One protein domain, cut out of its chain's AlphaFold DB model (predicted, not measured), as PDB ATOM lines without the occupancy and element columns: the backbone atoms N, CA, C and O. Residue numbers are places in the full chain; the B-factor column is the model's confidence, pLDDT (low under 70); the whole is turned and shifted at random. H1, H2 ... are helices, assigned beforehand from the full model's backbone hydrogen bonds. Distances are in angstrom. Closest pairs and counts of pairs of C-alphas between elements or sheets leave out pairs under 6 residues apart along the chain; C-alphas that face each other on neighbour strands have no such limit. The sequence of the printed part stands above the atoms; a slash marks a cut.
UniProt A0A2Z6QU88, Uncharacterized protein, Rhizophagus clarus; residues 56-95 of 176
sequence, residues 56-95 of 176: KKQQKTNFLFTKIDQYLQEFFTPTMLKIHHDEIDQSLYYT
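Overview. This is residues 56 to 95 of the 176 residues of an uncharacterized protein of Rhizophagus clarus (UniProt A0A2Z6QU88). Two helices joined by a tight turn make a narrow V, and the unnamed stretch of residues 56 to 65 crosses the open side of that V. H1 and H2 run opposite ways as its two arms, and residues 92 to 95 trail on beyond H2. The printed part has 40 residues with two named helices, H1 then H2 along the chain, and no named strand; the class is all helix, with 24 residues in named elements. The whole is compact, with a radius of gyration of the C-alphas of 10.2 A, and elongated in outline, spanning 30 by 19 by 14 A.

Along the chain. The printed part begins at Lys 56, with its C-alpha at (-20.168, 28.425, -53.543). H1 is residues 66 to 75, from C-alpha 66 at (-31.259, 25.782, -34.961), and measures 14.8 A from first to last C-alpha. H2, the longest helix, is residues 78 to 91 and measures 20.0 A, ending with C-alpha 91 at (-22.706, 18.905, -45.545).

Arrangement. H1 and H2 are close but not clearly touching, with 2 pairs of C-alphas within 8 A. Their closest C-alphas are those of Leu 72 and Leu 81, 6.4 A apart. Their lines stand at a shallow tilt of 29 degrees, opposite ways, and their centres are 11.5 A apart. The link between them, residues 76 and 77, is tight. In both H1 and H2 every O i to N i+4 pair is within hydrogen-bond range.

Size, cuts and confidence. The two C-alphas farthest apart are those of Glu 74 and Thr 95, at 31.0 A, while the first and last printed C-alphas, Lys 56 and Thr 95, are 16.0 A apart. The printed part has no cut. The mean pLDDT of the printed part is 78.8, and the model's confidence is low, under 70, at residues 56 to 62 and 94 to 95.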
ATOM      1  N   LYS A  56     -20.386  26.991 -53.820       57.16
ATOM      2  CA  LYS A  56     -20.168  28.425 -53.543       57.16
ATOM      3  C   LYS A  56     -21.445  29.280 -53.434       57.16
ATOM      4  O   LYS A  56     -21.351  30.505 -53.407       57.16
ATOM      5  N   LYS A  57     -22.636  28.681 -53.434       61.00
ATOM      6  CA  LYS A  57     -23.923  29.381 -53.320       61.00
ATOM      7  C   LYS A  57     -24.847  28.637 -52.368       61.00
ATOM      8  O   LYS A  57     -25.867  28.093 -52.777       61.00
ATOM      9  N   GLN A  58     -24.468  28.630 -51.102       57.94
ATOM     10  CA  GLN A  58     -25.319  28.140 -50.031       57.94
ATOM     11  C   GLN A  58     -26.318  29.228 -49.645       57.94
ATOM     12  O   GLN A  58     -25.953  30.367 -49.347       57.94
ATOM     13  N   GLN A  59     -27.604  28.890 -49.695       62.44
ATOM     14  CA  GLN A  59     -28.583  29.592 -48.871       62.44
ATOM     15  C   GLN A  59     -28.309  29.178 -47.426       62.44
ATOM     16  O   GLN A  59     -28.131  27.988 -47.190       62.44
ATOM     17  N   LYS A  60     -28.268  30.133 -46.487       64.44
ATOM     18  CA  LYS A  60     -28.058  29.840 -45.060       64.44
ATOM     19  C   LYS A  60     -29.059  28.785 -44.602       64.44
ATOM     20  O   LYS A  60     -30.258  29.067 -44.560       64.44
ATOM     21  N   THR A  61     -28.578  27.603 -44.237       63.69
ATOM     22  CA  THR A  61     -29.433  26.489 -43.809       63.69
ATOM     23  C   THR A  61     -29.601  26.418 -42.294       63.69
ATOM     24  O   THR A  61     -30.136  25.441 -41.779       63.69
ATOM     25  N   ASN A  62     -29.255  27.492 -41.572       64.88
ATOM     26  CA  ASN A  62     -29.366  27.620 -40.110       64.88
ATOM     27  C   ASN A  62     -30.750  27.234 -39.539       64.88
ATOM     28  O   ASN A  62     -30.873  26.926 -38.353       64.88
ATOM     29  N   PHE A  63     -31.798  27.230 -40.369       73.50
ATOM     30  CA  PHE A  63     -33.116  26.722 -39.990       73.50
ATOM     31  C   PHE A  63     -33.134  25.209 -39.700       73.50
ATOM     32  O   PHE A  63     -33.863  24.773 -38.816       73.50
ATOM     33  N   LEU A  64     -32.338  24.400 -40.402       76.69
ATOM     34  CA  LEU A  64     -32.312  22.944 -40.212       76.69
ATOM     35  C   LEU A  64     -31.633  22.541 -38.897       76.69
ATOM     36  O   LEU A  64     -32.000  21.538 -38.294       76.69
ATOM     37  N   PHE A  65     -30.685  23.352 -38.421       82.38
ATOM     38  CA  PHE A  65     -29.842  23.036 -37.266       82.38
ATOM     39  C   PHE A  65     -29.904  24.107 -36.171       82.38
ATOM     40  O   PHE A  65     -28.899  24.440 -35.551       82.38
ATOM     41  N   THR A  66     -31.093  24.651 -35.895       83.25
ATOM     42  CA  THR A  66     -31.259  25.782 -34.961       83.25
ATOM     43  C   THR A  66     -30.799  25.476 -33.531       83.25
ATOM     44  O   THR A  66     -30.234  26.345 -32.875       83.25
ATOM     45  N   LYS A  67     -30.984  24.241 -33.042       85.00
ATOM     46  CA  LYS A  67     -30.465  23.831 -31.723       85.00
ATOM     47  C   LYS A  67     -28.935  23.789 -31.697       85.00
ATOM     48  O   LYS A  67     -28.328  24.246 -30.738       85.00
ATOM     49  N   ILE A  68     -28.315  23.266 -32.756       84.50
ATOM     50  CA  ILE A  68     -26.852  23.200 -32.870       84.50
ATOM     51  C   ILE A  68     -26.283  24.618 -32.962       84.50
ATOM     52  O   ILE A  68     -25.327  24.926 -32.265       84.50
ATOM     53  N   ASP A  69     -26.913  25.509 -33.732       86.25
ATOM     54  CA  ASP A  69     -26.510  26.917 -33.830       86.25
ATOM     55  C   ASP A  69     -26.536  27.631 -32.465       86.25
ATOM     56  O   ASP A  69     -25.610  28.372 -32.144       86.25
ATOM     57  N   GLN A  70     -27.533  27.350 -31.617       87.62
ATOM     58  CA  GLN A  70     -27.583  27.884 -30.247       87.62
ATOM     59  C   GLN A  70     -26.379  27.439 -29.410       87.62
ATOM     60  O   GLN A  70     -25.734  28.280 -28.786       87.62
ATOM     61  N   TYR A  71     -26.030  26.150 -29.444       87.38
ATOM     62  CA  TYR A  71     -24.847  25.650 -28.740       87.38
ATOM     63  C   TYR A  71     -23.553  26.232 -29.312       87.38
ATOM     64  O   TYR A  71     -22.673  26.649 -28.564       87.38
ATOM     65  N   LEU A  72     -23.430  26.327 -30.636       86.12
ATOM     66  CA  LEU A  72     -22.244  26.914 -31.252       86.12
ATOM     67  C   LEU A  72     -22.062  28.379 -30.824       86.12
ATOM     68  O   LEU A  72     -20.937  28.808 -30.575       86.12
ATOM     69  N   GLN A  73     -23.151  29.145 -30.710       87.56
ATOM     70  CA  GLN A  73     -23.101  30.553 -30.308       87.56
ATOM     71  C   GLN A  73     -22.708  30.757 -28.843       87.56
ATOM     72  O   GLN A  73     -22.110  31.782 -28.517       87.56
ATOM     73  N   GLU A  74     -23.014  29.797 -27.972       91.00
ATOM     74  CA  GLU A  74     -22.666  29.855 -26.551       91.00
ATOM     75  C   GLU A  74     -21.165  29.623 -26.305       91.00
ATOM     76  O   GLU A  74     -20.576  30.268 -25.437       91.00
ATOM     77  N   PHE A  75     -20.526  28.749 -27.091       87.25
ATOM     78  CA  PHE A  75     -19.153  28.295 -26.827       87.25
ATOM     79  C   PHE A  75     -18.085  28.842 -27.784       87.25
ATOM     80  O   PHE A  75     -16.898  28.809 -27.446       87.25
ATOM     81  N   PHE A  76     -18.455  29.354 -28.964       90.00
ATOM     82  CA  PHE A  76     -17.482  29.721 -29.996       90.00
ATOM     83  C   PHE A  76     -17.370  31.218 -30.287       90.00
ATOM     84  O   PHE A  76     -18.308  32.004 -30.201       90.00
ATOM     85  N   THR A  77     -16.165  31.611 -30.708       91.06
ATOM     86  CA  THR A  77     -15.908  32.959 -31.224       91.06
ATOM     87  C   THR A  77     -16.528  33.141 -32.616       91.06
ATOM     88  O   THR A  77     -16.649  32.163 -33.358       91.06
ATOM     89  N   PRO A  78     -16.846  34.381 -33.039       86.69
ATOM     90  CA  PRO A  78     -17.457  34.647 -34.347       86.69
ATOM     91  C   PRO A  78     -16.692  34.056 -35.543       86.69
ATOM     92  O   PRO A  78     -17.301  33.634 -36.524       86.69
ATOM     93  N   THR A  79     -15.359  33.995 -35.466       85.94
ATOM     94  CA  THR A  79     -14.517  33.393 -36.512       85.94
ATOM     95  C   THR A  79     -14.724  31.884 -36.606       85.94
ATOM     96  O   THR A  79     -14.837  31.356 -37.707       85.94
ATOM     97  N   MET A  80     -14.790  31.199 -35.463       85.50
ATOM     98  CA  MET A  80     -14.996  29.751 -35.416       85.50
ATOM     99  C   MET A  80     -16.440  29.389 -35.791       85.50
ATOM    100  O   MET A  80     -16.659  28.467 -36.567       85.50
ATOM    101  N   LEU A  81     -17.413  30.178 -35.324       88.12
ATOM    102  CA  LEU A  81     -18.824  30.071 -35.710       88.12
ATOM    103  C   LEU A  81     -19.004  30.068 -37.225       88.12
ATOM    104  O   LEU A  81     -19.674  29.197 -37.766       88.12
ATOM    105  N   LYS A  82     -18.351  31.010 -37.911       86.31
ATOM    106  CA  LYS A  82     -18.396  31.093 -39.368       86.31
ATOM    107  C   LYS A  82     -17.887  29.811 -40.033       86.31
ATOM    108  O   LYS A  82     -18.518  29.340 -40.967       86.31
ATOM    109  N   ILE A  83     -16.782  29.247 -39.545       85.38
ATOM    110  CA  ILE A  83     -16.222  27.996 -40.083       85.38
ATOM    111  C   ILE A  83     -17.227  26.853 -39.915       85.38
ATOM    112  O   ILE A  83     -17.472  26.117 -40.864       85.38
ATOM    113  N   HIS A  84     -17.848  26.731 -38.740       86.44
ATOM    114  CA  HIS A  84     -18.846  25.689 -38.499       86.44
ATOM    115  C   HIS A  84     -20.114  25.875 -39.336       86.44
ATOM    116  O   HIS A  84     -20.646  24.893 -39.844       86.44
ATOM    117  N   HIS A  85     -20.591  27.108 -39.522       84.75
ATOM    118  CA  HIS A  85     -21.721  27.385 -40.414       84.75
ATOM    119  C   HIS A  85     -21.397  27.042 -41.865       84.75
ATOM    120  O   HIS A  85     -22.194  26.368 -42.511       84.75
ATOM    121  N   ASP A  86     -20.215  27.432 -42.346       82.38
ATOM    122  CA  ASP A  86     -19.756  27.118 -43.701       82.38
ATOM    123  C   ASP A  86     -19.633  25.589 -43.908       82.38
ATOM    124  O   ASP A  86     -19.876  25.093 -45.010       82.38
ATOM    125  N   GLU A  87     -19.284  24.823 -42.869       82.38
ATOM    126  CA  GLU A  87     -19.196  23.355 -42.911       82.38
ATOM    127  C   GLU A  87     -20.578  22.679 -42.887       82.38
ATOM    128  O   GLU A  87     -20.862  21.795 -43.697       82.38
ATOM    129  N   ILE A  88     -21.476  23.134 -42.005       82.31
ATOM    130  CA  ILE A  88     -22.864  22.653 -41.931       82.31
ATOM    131  C   ILE A  88     -23.566  22.890 -43.268       82.31
ATOM    132  O   ILE A  88     -24.163  21.968 -43.829       82.31
ATOM    133  N   ASP A  89     -23.435  24.096 -43.816       78.88
ATOM    134  CA  ASP A  89     -23.998  24.426 -45.115       78.88
ATOM    135  C   ASP A  89     -23.366  23.570 -46.228       78.88
ATOM    136  O   ASP A  89     -24.036  23.304 -47.219       78.88
ATOM    137  N   GLN A  90     -22.109  23.113 -46.118       75.88
ATOM    138  CA  GLN A  90     -21.484  22.202 -47.098       75.88
ATOM    139  C   GLN A  90     -22.026  20.776 -47.003       75.88
ATOM    140  O   GLN A  90     -22.277  20.152 -48.036       75.88
ATOM    141  N   SER A  91     -22.262  20.282 -45.787       75.94
ATOM    142  CA  SER A  91     -22.706  18.905 -45.545       75.94
ATOM    143  C   SER A  91     -24.016  18.548 -46.265       75.94
ATOM    144  O   SER A  91     -24.174  17.436 -46.763       75.94
ATOM    145  N   LEU A  92     -24.928  19.513 -46.403       73.38
ATOM    146  CA  LEU A  92     -26.269  19.299 -46.954       73.38
ATOM    147  C   LEU A  92     -26.319  19.068 -48.461       73.38
ATOM    148  O   LEU A  92     -27.365  18.692 -48.989       73.38
ATOM    149  N   TYR A  93     -25.225  19.322 -49.171       70.31
ATOM    150  CA  TYR A  93     -25.216  19.238 -50.626       70.31
ATOM    151  C   TYR A  93     -24.461  18.019 -51.164       70.31
ATOM    152  O   TYR A  93     -24.324  17.865 -52.381       70.31
ATOM    153  N   TYR A  94     -24.012  17.121 -50.288       69.69
ATOM    154  CA  TYR A  94     -23.520  15.819 -50.714       69.69
ATOM    155  C   TYR A  94     -24.700  14.895 -51.016       69.69
ATOM    156  O   TYR A  94     -25.491  14.549 -50.143       69.69
ATOM    157  N   THR A  95     -24.822  14.481 -52.278       62.38
ATOM    158  CA  THR A  95     -25.741  13.402 -52.658       62.38
ATOM    159  C   THR A  95     -25.002  12.082 -52.499       62.38
ATOM    160  O   THR A  95     -24.111  11.779 -53.292       62.38
TER     161      THR A  95